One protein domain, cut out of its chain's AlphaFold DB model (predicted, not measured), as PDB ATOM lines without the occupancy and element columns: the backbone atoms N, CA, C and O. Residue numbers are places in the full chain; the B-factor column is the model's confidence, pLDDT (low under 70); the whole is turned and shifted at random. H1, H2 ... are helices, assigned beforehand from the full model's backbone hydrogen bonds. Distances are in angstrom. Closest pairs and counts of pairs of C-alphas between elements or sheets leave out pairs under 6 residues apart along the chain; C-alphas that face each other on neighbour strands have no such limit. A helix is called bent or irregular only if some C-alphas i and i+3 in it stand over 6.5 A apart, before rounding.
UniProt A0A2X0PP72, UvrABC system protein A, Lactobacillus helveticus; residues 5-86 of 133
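AT A GLANCE: This is residues 5 to 86 of the 133 residues of the protein "UvrABC system protein A" of Lactobacillus helveticus (UniProt A0A2X0PP72). Three short helices follow one another as a crooked arm: H2 and H3 sit roughly end to end, running the same way, and H4 turns off at a corner beyond the far end of H3. A long loop, residues 41 to 62, leaves the end of H2 and comes back to the start of H3, while H1 is a separate short helix that touches no other helix. The printed part has 82 residues with four named helices, H1, H2, H3 and H4 in that order, and no named strand; the class is all helix, though the helices hold 35 of the 82 residues, under half. The whole is compact, with a radius of gyration of the C-alphas of 13.5 A, and rounded, spanning 37 by 31 by 22 A.

HOW THE PARTS SIT: H1, residues 11 to 17, and H2, residues 33 to 40, are only just apart, their closest C-alphas being 8.2 A from each other. H2 and H3, residues 63 to 72, touch, the closest C-alphas being those of Met 40 and Leu 63, 4.7 A apart. They run the same way at a shallow tilt of 18 degrees. H3 and H4, residues 75 to 84, only just touch, with 3 pairs of C-alphas within 8 A, the closest being those of Val 71 and Gly 77 at 4.9 A. They run opposite ways at a steep tilt of 65 degrees. H1 is apart from H3 and from H4, and H2 is apart from H4. In H2 and H3 every O i to N i+4 pair is within hydrogen-bond range; in H1 2 of 3 are, and in H4 2 of 6, beside 5 of 7 O i to N i+3 pairs.

IN THESE COORDINATES: H1 begins at C-alpha 11 (52.037, 34.039, 101.522) and measures 9.9 A from first to last C-alpha. H2 measures 10.3 A and ends at C-alpha 40 (40.367, 27.208, 90.640). H3 measures 12.0 A and is neither bent nor irregular, but only just: C-alphas 69 and 72 are 6.2 A apart. H4 measures 13.5 A and ends at C-alpha 84 (34.111, 24.757, 105.934); it is irregular, with C-alphas 79 and 82 at 8.0 A, and its line is a rough one.

THE WHOLE: The C-alphas of Asn 49 and Ala 82 are the two farthest apart, at 38.8 A. The links H1 to H2, 15 residues, and H2 to H3, 22 residues, are long, and the link H3 to H4 is tight. The printed part has no cut; its mean pLDDT is 92.4, and no printed residue is under 70.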
ATOM      1  N   VAL A   5      45.566  33.093 106.314       86.69
ATOM      2  CA  VAL A   5      46.686  32.883 105.383       86.69
ATOM      3  C   VAL A   5      46.381  33.278 103.934       86.69
ATOM      4  O   VAL A   5      47.320  33.349 103.146       86.69
ATOM      5  N   PHE A   6      45.127  33.594 103.592       90.25
ATOM      6  CA  PHE A   6      44.693  34.064 102.265       90.25
ATOM      7  C   PHE A   6      44.447  35.582 102.194       90.25
ATOM      8  O   PHE A   6      43.887  36.074 101.218       90.25
ATOM      9  N   GLN A   7      44.815  36.341 103.227       90.75
ATOM     10  CA  GLN A   7      44.635  37.792 103.219       90.75
ATOM     11  C   GLN A   7      45.584  38.528 102.281       90.75
ATOM     12  O   GLN A   7      46.710  38.080 102.090       90.75
ATOM     13  N   PRO A   8      45.183  39.703 101.762       90.75
ATOM     14  CA  PRO A   8      46.085  40.562 101.009       90.75
ATOM     15  C   PRO A   8      47.449  40.713 101.695       90.75
ATOM     16  O   PRO A   8      47.538  41.039 102.878       90.75
ATOM     17  N   GLY A   9      48.519  40.422 100.954       87.56
ATOM     18  CA  GLY A   9      49.900  40.509 101.436       87.56
ATOM     19  C   GLY A   9      50.458  39.270 102.153       87.56
ATOM     20  O   GLY A   9      51.675  39.208 102.373       87.56
ATOM     21  N   THR A  10      49.646  38.259 102.471       92.06
ATOM     22  CA  THR A  10      50.135  36.989 103.039       92.06
ATOM     23  C   THR A  10      50.728  36.075 101.970       92.06
ATOM     24  O   THR A  10      50.631  36.333 100.770       92.06
ATOM     25  N   TRP A  11      51.364  34.985 102.411       87.81
ATOM     26  CA  TRP A  11      52.037  34.039 101.522       87.81
ATOM     27  C   TRP A  11      51.108  33.464 100.444       87.81
ATOM     28  O   TRP A  11      51.392  33.636  99.260       87.81
ATOM     29  N   HIS A  12      49.966  32.868 100.818       90.88
ATOM     30  CA  HIS A  12      49.071  32.289  99.811       90.88
ATOM     31  C   HIS A  12      48.419  33.335  98.923       90.88
ATOM     32  O   HIS A  12      48.196  33.057  97.754       90.88
ATOM     33  N   TRP A  13      48.153  34.542  99.430       92.62
ATOM     34  CA  TRP A  13      47.654  35.615  98.577       92.62
ATOM     35  C   TRP A  13      48.690  36.029  97.529       92.62
ATOM     36  O   TRP A  13      48.343  36.178  96.360       92.62
ATOM     37  N   LYS A  14      49.970  36.152  97.912       92.06
ATOM     38  CA  LYS A  14      51.068  36.498  96.991       92.06
ATOM     39  C   LYS A  14      51.238  35.467  95.879       92.06
ATOM     40  O   LYS A  14      51.568  35.847  94.764       92.06
ATOM     41  N   GLU A  15      50.972  34.193  96.147       92.94
ATOM     42  CA  GLU A  15      51.012  33.138  95.126       92.94
ATOM     43  C   GLU A  15      49.934  33.307  94.035       92.94
ATOM     44  O   GLU A  15      50.104  32.771  92.946       92.94
ATOM     45  N   TYR A  16      48.876  34.089  94.279       93.69
ATOM     46  CA  TYR A  16      47.904  34.492  93.255       93.69
ATOM     47  C   TYR A  16      48.213  35.895  92.724       93.69
ATOM     48  O   TYR A  16      48.443  36.067  91.528       93.69
ATOM     49  N   GLY A  17      48.292  36.883  93.618       92.69
ATOM     50  CA  GLY A  17      48.452  38.299  93.280       92.69
ATOM     51  C   GLY A  17      49.763  38.630  92.564       92.69
ATOM     52  O   GLY A  17      49.782  39.475  91.676       92.69
ATOM     53  N   ASN A  18      50.854  37.931  92.889       93.88
ATOM     54  CA  ASN A  18      52.162  38.151  92.262       93.88
ATOM     55  C   ASN A  18      52.459  37.150  91.137       93.88
ATOM     56  O   ASN A  18      53.571  37.144  90.615       93.88
ATOM     57  N   SER A  19      51.512  36.276  90.778       93.69
ATOM     58  CA  SER A  19      51.737  35.256  89.744       93.69
ATOM     59  C   SER A  19      51.887  35.845  88.343       93.69
ATOM     60  O   SER A  19      52.512  35.230  87.485       93.69
ATOM     61  N   GLY A  20      51.310  37.029  88.107       93.31
ATOM     62  CA  GLY A  20      51.209  37.621  86.772       93.31
ATOM     63  C   GLY A  20      50.273  36.856  85.830       93.31
ATOM     64  O   GLY A  20      50.266  37.141  84.639       93.31
ATOM     65  N   LEU A  21      49.509  35.881  86.340       93.81
ATOM     66  CA  LEU A  21      48.579  35.069  85.550       93.81
ATOM     67  C   LEU A  21      47.203  35.719  85.373       93.81
ATOM     68  O   LEU A  21      46.463  35.320  84.481       93.81
ATOM     69  N   PHE A  22      46.855  36.682  86.226       94.31
ATOM     70  CA  PHE A  22      45.518  37.264  86.290       94.31
ATOM     71  C   PHE A  22      45.582  38.786  86.291       94.31
ATOM     72  O   PHE A  22      46.482  39.378  86.891       94.31
ATOM     73  N   ASP A  23      44.575  39.400  85.679       94.31
ATOM     74  CA  ASP A  23      44.217  40.786  85.949       94.31
ATOM     75  C   ASP A  23      43.492  40.849  87.304       94.31
ATOM     76  O   ASP A  23      42.443  40.230  87.484       94.31
ATOM     77  N   LEU A  24      44.071  41.567  88.269       92.06
ATOM     78  CA  LEU A  24      43.549  41.646  89.638       92.06
ATOM     79  C   LEU A  24      42.301  42.529  89.759       92.06
ATOM     80  O   LEU A  24      41.580  42.409  90.752       92.06
ATOM     81  N   ASP A  25      42.039  43.381  88.767       95.19
ATOM     82  CA  ASP A  25      40.857  44.245  88.720       95.19
ATOM     83  C   ASP A  25      39.691  43.586  87.962       95.19
ATOM     84  O   ASP A  25      38.531  44.007  88.075       95.19
ATOM     85  N   LYS A  26      39.967  42.504  87.225       96.62
ATOM     86  CA  LYS A  26      38.957  41.725  86.511       96.62
ATOM     87  C   LYS A  26      38.091  40.940  87.494       96.62
ATOM     88  O   LYS A  26      38.569  40.213  88.364       96.62
ATOM     89  N   LYS A  27      36.769  41.040  87.343       97.06
ATOM     90  CA  LYS A  27      35.830  40.276  88.176       97.06
ATOM     91  C   LYS A  27      35.840  38.811  87.750       97.06
ATOM     92  O   LYS A  27      35.761  38.518  86.564       97.06
ATOM     93  N   ILE A  28      35.794  37.899  88.723       95.38
ATOM     94  CA  ILE A  28      35.781  36.441  88.485       95.38
ATOM     95  C   ILE A  28      34.659  36.014  87.525       95.38
ATOM     96  O   ILE A  28      34.858  35.141  86.694       95.38
ATOM     97  N   LYS A  29      33.482  36.648  87.603       96.69
ATOM     98  CA  LYS A  29      32.349  36.352  86.705       96.69
ATOM     99  C   LYS A  29      32.622  36.645  85.221       96.69
ATOM    100  O   LYS A  29      31.859  36.190  84.380       96.69
ATOM    101  N   ASP A  30      33.650  37.442  84.935       97.75
ATOM    102  CA  ASP A  30      34.037  37.866  83.591       97.75
ATOM    103  C   ASP A  30      35.278  37.082  83.102       97.75
ATOM    104  O   ASP A  30      35.836  37.402  82.052       97.75
ATOM    105  N   TYR A  31      35.749  36.088  83.870       97.62
ATOM    106  CA  TYR A  31      36.846  35.204  83.468       97.62
ATOM    107  C   TYR A  31      36.411  34.302  82.309       97.62
ATOM    108  O   TYR A  31      35.252  33.895  82.233       97.62
ATOM    109  N   THR A  32      37.348  33.959  81.423       98.06
ATOM    110  CA  THR A  32      37.156  32.838  80.496       98.06
ATOM    111  C   THR A  32      37.191  31.516  81.259       98.06
ATOM    112  O   THR A  32      37.674  31.453  82.394       98.06
ATOM    113  N   ASP A  33      36.714  30.441  80.633       97.81
ATOM    114  CA  ASP A  33      36.751  29.107  81.238       97.81
ATOM    115  C   ASP A  33      38.191  28.681  81.563       97.81
ATOM    116  O   ASP A  33      38.444  28.101  82.618       97.81
ATOM    117  N   GLU A  34      39.160  29.037  80.715       97.06
ATOM    118  CA  GLU A  34      40.577  28.744  80.932       97.06
ATOM    119  C   GLU A  34      41.168  29.546  82.096       97.06
ATOM    120  O   GLU A  34      41.922  28.998  82.899       97.06
ATOM    121  N   GLU A  35      40.834  30.834  82.214       97.06
ATOM    122  CA  GLU A  35      41.267  31.660  83.347       97.06
ATOM    123  C   GLU A  35      40.663  31.148  84.658       97.06
ATOM    124  O   GLU A  35      41.350  31.071  85.680       97.06
ATOM    125  N   TYR A  36      39.381  30.776  84.636       97.56
ATOM    126  CA  TYR A  36      38.689  30.235  85.799       97.56
ATOM    127  C   TYR A  36      39.263  28.880  86.216       97.56
ATOM    128  O   TYR A  36      39.546  28.679  87.398       97.56
ATOM    129  N   ASP A  37      39.490  27.969  85.270       98.00
ATOM    130  CA  ASP A  37      40.096  26.666  85.546       98.00
ATOM    131  C   ASP A  37      41.535  26.815  86.057       98.00
ATOM    132  O   ASP A  37      41.911  26.205  87.064       98.00
ATOM    133  N   LEU A  38      42.318  27.727  85.467       97.19
ATOM    134  CA  LEU A  38      43.655  28.057  85.950       97.19
ATOM    135  C   LEU A  38      43.618  28.589  87.391       97.19
ATOM    136  O   LEU A  38      44.463  28.218  88.208       97.19
ATOM    137  N   PHE A  39      42.653  29.446  87.728       97.06
ATOM    138  CA  PHE A  39      42.494  29.992  89.077       97.06
ATOM    139  C   PHE A  39      42.017  28.941  90.088       97.06
ATOM    140  O   PHE A  39      42.535  28.865  91.204       97.06
ATOM    141  N   MET A  40      41.043  28.112  89.715       97.31
ATOM    142  CA  MET A  40      40.367  27.208  90.640       97.31
ATOM    143  C   MET A  40      41.018  25.833  90.744       97.31
ATOM    144  O   MET A  40      41.095  25.300  91.849       97.31
ATOM    145  N   HIS A  41      41.482  25.252  89.642       98.00
ATOM    146  CA  HIS A  41      41.749  23.813  89.537       98.00
ATOM    147  C   HIS A  41      43.162  23.455  89.082       98.00
ATOM    148  O   HIS A  41      43.526  22.280  89.132       98.00
ATOM    149  N   ALA A  42      43.973  24.443  88.699       97.44
ATOM    150  CA  ALA A  42      45.322  24.195  88.220       97.44
ATOM    151  C   ALA A  42      46.152  23.317  89.174       97.44
ATOM    152  O   ALA A  42      46.181  23.572  90.387       97.44
ATOM    153  N   PRO A  43      46.892  22.332  88.635       96.75
ATOM    154  CA  PRO A  43      47.814  21.546  89.433       96.75
ATOM    155  C   PRO A  43      48.975  22.416  89.914       96.75
ATOM    156  O   PRO A  43      49.266  23.480  89.357       96.75
ATOM    157  N   GLN A  44      49.687  21.917  90.922       96.38
ATOM    158  CA  GLN A  44      50.904  22.559  91.390       96.38
ATOM    159  C   GLN A  44      51.965  22.579  90.275       96.38
ATOM    160  O   GLN A  44      52.379  21.529  89.781       96.38
ATOM    161  N   GLN A  45      52.423  23.767  89.885       95.38
ATOM    162  CA  GLN A  45      53.307  23.952  88.734       95.38
ATOM    163  C   GLN A  45      54.280  25.123  88.903       95.38
ATOM    164  O   GLN A  45      54.046  26.067  89.659       95.38
ATOM    165  N   LYS A  46      55.394  25.071  88.164       94.56
ATOM    166  CA  LYS A  46      56.303  26.213  88.018       94.56
ATOM    167  C   LYS A  46      55.773  27.148  86.941       94.56
ATOM    168  O   LYS A  46      55.388  26.695  85.864       94.56
ATOM    169  N   LEU A  47      55.826  28.448  87.204       93.81
ATOM    170  CA  LEU A  47      55.562  29.446  86.175       93.81
ATOM    171  C   LEU A  47      56.693  29.431  85.145       93.81
ATOM    172  O   LEU A  47      57.866  29.390  85.513       93.81
ATOM    173  N   LYS A  48      56.338  29.470  83.857       87.88
ATOM    174  CA  LYS A  48      57.324  29.544  82.766       87.88
ATOM    175  C   LYS A  48      58.047  30.892  82.761       87.88
ATOM    176  O   LYS A  48      59.266  30.921  82.670       87.88
ATOM    177  N   ASN A  49      57.287  31.977  82.922       88.69
ATOM    178  CA  ASN A  49      57.781  33.353  82.930       88.69
ATOM    179  C   ASN A  49      57.335  34.051  84.226       88.69
ATOM    180  O   ASN A  49      56.383  34.830  84.199       88.69
ATOM    181  N   PRO A  50      57.941  33.717  85.380       91.31
ATOM    182  CA  PRO A  50      57.546  34.305  86.651       91.31
ATOM    183  C   PRO A  50      57.886  35.807  86.701       91.31
ATOM    184  O   PRO A  50      58.977  36.197  86.276       91.31
ATOM    185  N   PRO A  51      57.006  36.647  87.267       92.75
ATOM    186  CA  PRO A  51      57.321  38.043  87.558       92.75
ATOM    187  C   PRO A  51      58.509  38.204  88.521       92.75
ATOM    188  O   PRO A  51      58.835  37.303  89.292       92.75
ATOM    189  N   ALA A  52      59.132  39.387  88.538       90.69
ATOM    190  CA  ALA A  52      60.308  39.660  89.377       90.69
ATOM    191  C   ALA A  52      60.048  39.510  90.892       90.69
ATOM    192  O   ALA A  52      60.958  39.192  91.654       90.69
ATOM    193  N   ASN A  53      58.807  39.727  91.332       88.88
ATOM    194  CA  ASN A  53      58.361  39.571  92.719       88.88
ATOM    195  C   ASN A  53      57.846  38.150  93.040       88.88
ATOM    196  O   ASN A  53      57.296  37.933  94.126       88.88
ATOM    197  N   TRP A  54      58.009  37.188  92.123       92.50
ATOM    198  CA  TRP A  54      57.690  35.782  92.351       92.50
ATOM    199  C   TRP A  54      58.764  35.100  93.203       92.50
ATOM    200  O   TRP A  54      59.966  35.298  93.014       92.50
ATOM    201  N   GLY A  55      58.344  34.258  94.147       86.31
ATOM    202  CA  GLY A  55      59.276  33.524  95.001       86.31
ATOM    203  C   GLY A  55      60.134  32.544  94.195       86.31
ATOM    204  O   GLY A  55      59.617  31.764  93.401       86.31
ATOM    205  N   ARG A  56      61.450  32.517  94.447       85.62
ATOM    206  CA  ARG A  56      62.413  31.663  93.716       85.62
ATOM    207  C   ARG A  56      62.050  30.171  93.718       85.62
ATOM    208  O   ARG A  56      62.373  29.454  92.776       85.62
ATOM    209  N   THR A  57      61.402  29.706  94.783       88.12
ATOM    210  CA  THR A  57      60.953  28.318  94.970       88.12
ATOM    211  C   THR A  57      59.430  28.182  94.965       88.12
ATOM    212  O   THR A  57      58.923  27.102  95.259       88.12
ATOM    213  N   ALA A  58      58.697  29.260  94.671       90.06
ATOM    214  CA  ALA A  58      57.243  29.260  94.727       90.06
ATOM    215  C   ALA A  58      56.645  28.468  93.560       90.06
ATOM    216  O   ALA A  58      57.117  28.540  92.418       90.06
ATOM    217  N   LEU A  59      55.583  27.730  93.869       94.00
ATOM    218  CA  LEU A  59      54.782  26.990  92.907       94.00
ATOM    219  C   LEU A  59      53.388  27.605  92.867       94.00
ATOM    220  O   LEU A  59      52.819  27.967  93.896       94.00
ATOM    221  N   TYR A  60      52.858  27.730  91.661       96.31
ATOM    222  CA  TYR A  60      51.478  28.125  91.466       96.31
ATOM    223  C   TYR A  60      50.578  26.899  91.609       96.31
ATOM    224  O   TYR A  60      50.929  25.825  91.128       96.31
ATOM    225  N   GLU A  61      49.434  27.053  92.266       97.12
ATOM    226  CA  GLU A  61      48.426  26.009  92.453       97.12
ATOM    227  C   GLU A  61      47.046  26.669  92.538       97.12
ATOM    228  O   GLU A  61      46.893  27.710  93.185       97.12
ATOM    229  N   GLY A  62      46.042  26.055  91.909       97.44
ATOM    230  CA  GLY A  62      44.664  26.533  91.953       97.44
ATOM    231  C   GLY A  62      44.082  26.555  93.370       97.44
ATOM    232  O   GLY A  62      44.541  25.859  94.281       97.44
ATOM    233  N   LEU A  63      43.041  27.360  93.577       96.00
ATOM    234  CA  LEU A  63      42.435  27.563  94.892       96.00
ATOM    235  C   LEU A  63      41.857  26.274  95.497       96.00
ATOM    236  O   LEU A  63      42.031  26.031  96.689       96.00
ATOM    237  N   VAL A  64      41.185  25.437  94.702       95.81
ATOM    238  CA  VAL A  64      40.564  24.189  95.171       95.81
ATOM    239  C   VAL A  64      41.600  23.165  95.642       95.81
ATOM    240  O   VAL A  64      41.503  22.763  96.805       95.81
ATOM    241  N   PRO A  65      42.586  22.731  94.825       96.50
ATOM    242  CA  PRO A  65      43.596  21.777  95.285       96.50
ATOM    243  C   PRO A  65      44.377  22.308  96.494       96.50
ATOM    244  O   PRO A  65      44.587  21.567  97.459       96.50
ATOM    245  N   ARG A  66      44.659  23.617  96.528       95.06
ATOM    246  CA  ARG A  66      45.287  24.255  97.683       95.06
ATOM    247  C   ARG A  66      44.446  24.154  98.943       95.06
ATOM    248  O   ARG A  66      44.943  23.705  99.971       95.06
ATOM    249  N   MET A  67      43.181  24.569  98.883       93.50
ATOM    250  CA  MET A  67      42.259  24.514 100.022       93.50
ATOM    251  C   MET A  67      42.061  23.080 100.511       93.50
ATOM    252  O   MET A  67      41.998  22.850 101.720       93.50
ATOM    253  N   LEU A  68      41.996  22.113  99.590       92.75
ATOM    254  CA  LEU A  68      41.914  20.696  99.929       92.75
ATOM    255  C   LEU A  68      43.113  20.272 100.778       92.75
ATOM    256  O   LEU A  68      42.920  19.723 101.860       92.75
ATOM    257  N   HIS A  69      44.336  20.559 100.337       91.88
ATOM    258  CA  HIS A  69      45.533  20.093 101.029       91.88
ATOM    259  C   HIS A  69      45.884  20.920 102.279       91.88
ATOM    260  O   HIS A  69      46.158  20.344 103.333       91.88
ATOM    261  N   SER A  70      45.856  22.254 102.205       90.62
ATOM    262  CA  SER A  70      46.338  23.127 103.287       90.62
ATOM    263  C   SER A  70      45.312  23.359 104.399       90.62
ATOM    264  O   SER A  70      45.695  23.631 105.540       90.62
ATOM    265  N   VAL A  71      44.015  23.211 104.104       90.81
ATOM    266  CA  VAL A  71      42.930  23.484 105.059       90.81
ATOM    267  C   VAL A  71      42.061  22.257 105.321       90.81
ATOM    268  O   VAL A  71      41.914  21.855 106.467       90.81
ATOM    269  N   ILE A  72      41.445  21.663 104.297       90.62
ATOM    270  CA  ILE A  72      40.381  20.659 104.490       90.62
ATOM    271  C   ILE A  72      40.942  19.324 104.991       90.62
ATOM    272  O   ILE A  72      40.366  18.714 105.891       90.62
ATOM    273  N   HIS A  73      42.052  18.863 104.417       90.31
ATOM    274  CA  HIS A  73      42.692  17.591 104.764       90.31
ATOM    275  C   HIS A  73      43.824  17.737 105.788       90.31
ATOM    276  O   HIS A  73      44.404  16.735 106.204       90.31
ATOM    277  N   SER A  74      44.136  18.960 106.216       89.19
ATOM    278  CA  SER A  74      45.168  19.215 107.214       89.19
ATOM    279  C   SER A  74      44.627  19.083 108.644       89.19
ATOM    280  O   SER A  74      43.425  19.170 108.908       89.19
ATOM    281  N   ALA A  75      45.533  18.909 109.611       83.62
ATOM    282  CA  ALA A  75      45.171  18.851 111.030       83.62
ATOM    283  C   ALA A  75      44.469  20.133 111.525       83.62
ATOM    284  O   ALA A  75      43.670  20.069 112.464       83.62
ATOM    285  N   SER A  76      44.741  21.279 110.887       77.06
ATOM    286  CA  SER A  76      44.126  22.564 111.223       77.06
ATOM    287  C   SER A  76      42.692  22.706 110.712       77.06
ATOM    288  O   SER A  76      41.958  23.547 111.233       77.06
ATOM    289  N   GLY A  77      42.239  21.855 109.783       79.94
ATOM    290  CA  GLY A  77      40.877  21.887 109.242       79.94
ATOM    291  C   GLY A  77      39.783  21.827 110.307       79.94
ATOM    292  O   GLY A  77      38.744  22.472 110.162       79.94
ATOM    293  N   ARG A  78      40.049  21.156 111.439       81.06
ATOM    294  CA  ARG A  78      39.130  21.109 112.591       81.06
ATOM    295  C   ARG A  78      38.809  22.494 113.156       81.06
ATOM    296  O   ARG A  78      37.672  22.743 113.535       81.06
ATOM    297  N   HIS A  79      39.771  23.419 113.164       85.50
ATOM    298  CA  HIS A  79      39.553  24.789 113.648       85.50
ATOM    299  C   HIS A  79      38.661  25.618 112.717       85.50
ATOM    300  O   HIS A  79      38.128  26.650 113.121       85.50
ATOM    301  N   HIS A  80      38.482  25.168 111.475       88.06
ATOM    302  CA  HIS A  80      37.699  25.857 110.460       88.06
ATOM    303  C   HIS A  80      36.355  25.180 110.179       88.06
ATOM    304  O   HIS A  80      35.673  25.596 109.247       88.06
ATOM    305  N   GLU A  81      35.934  24.185 110.970       87.06
ATOM    306  CA  GLU A  81      34.749  23.366 110.677       87.06
ATOM    307  C   GLU A  81      33.490  24.203 110.399       87.06
ATOM    308  O   GLU A  81      32.820  23.981 109.393       87.06
ATOM    309  N   ALA A  82      33.213  25.218 111.223       90.69
ATOM    310  CA  ALA A  82      32.042  26.084 111.063       90.69
ATOM    311  C   ALA A  82      32.058  26.946 109.785       90.69
ATOM    312  O   ALA A  82      31.006  27.380 109.318       90.69
ATOM    313  N   ALA A  83      33.237  27.242 109.230       91.31
ATOM    314  CA  ALA A  83      33.349  27.933 107.947       91.31
ATOM    315  C   ALA A  83      33.365  26.946 106.780       91.31
ATOM    316  O   ALA A  83      32.711  27.194 105.771       91.31
ATOM    317  N   LEU A  84      34.064  25.818 106.933       91.12
ATOM    318  CA  LEU A  84      34.111  24.757 105.934       91.12
ATOM    319  C   LEU A  84      32.714  24.208 105.650       91.12
ATOM    320  O   LEU A  84      32.365  24.059 104.485       91.12
ATOM    321  N   SER A  85      31.879  24.002 106.672       90.88
ATOM    322  CA  SER A  85      30.504  23.504 106.516       90.88
ATOM    323  C   SER A  85      29.614  24.364 105.611       90.88
ATOM    324  O   SER A  85      28.616  23.865 105.104       90.88
ATOM    325  N   LYS A  86      29.977  25.632 105.381       91.88
ATOM    326  CA  LYS A  86      29.251  26.558 104.499       91.88
ATOM    327  C   LYS A  86      29.715  26.507 103.042       91.88
ATOM    328  O   LYS A  86      29.000  26.996 102.176       91.88
TER     329      LYS A  86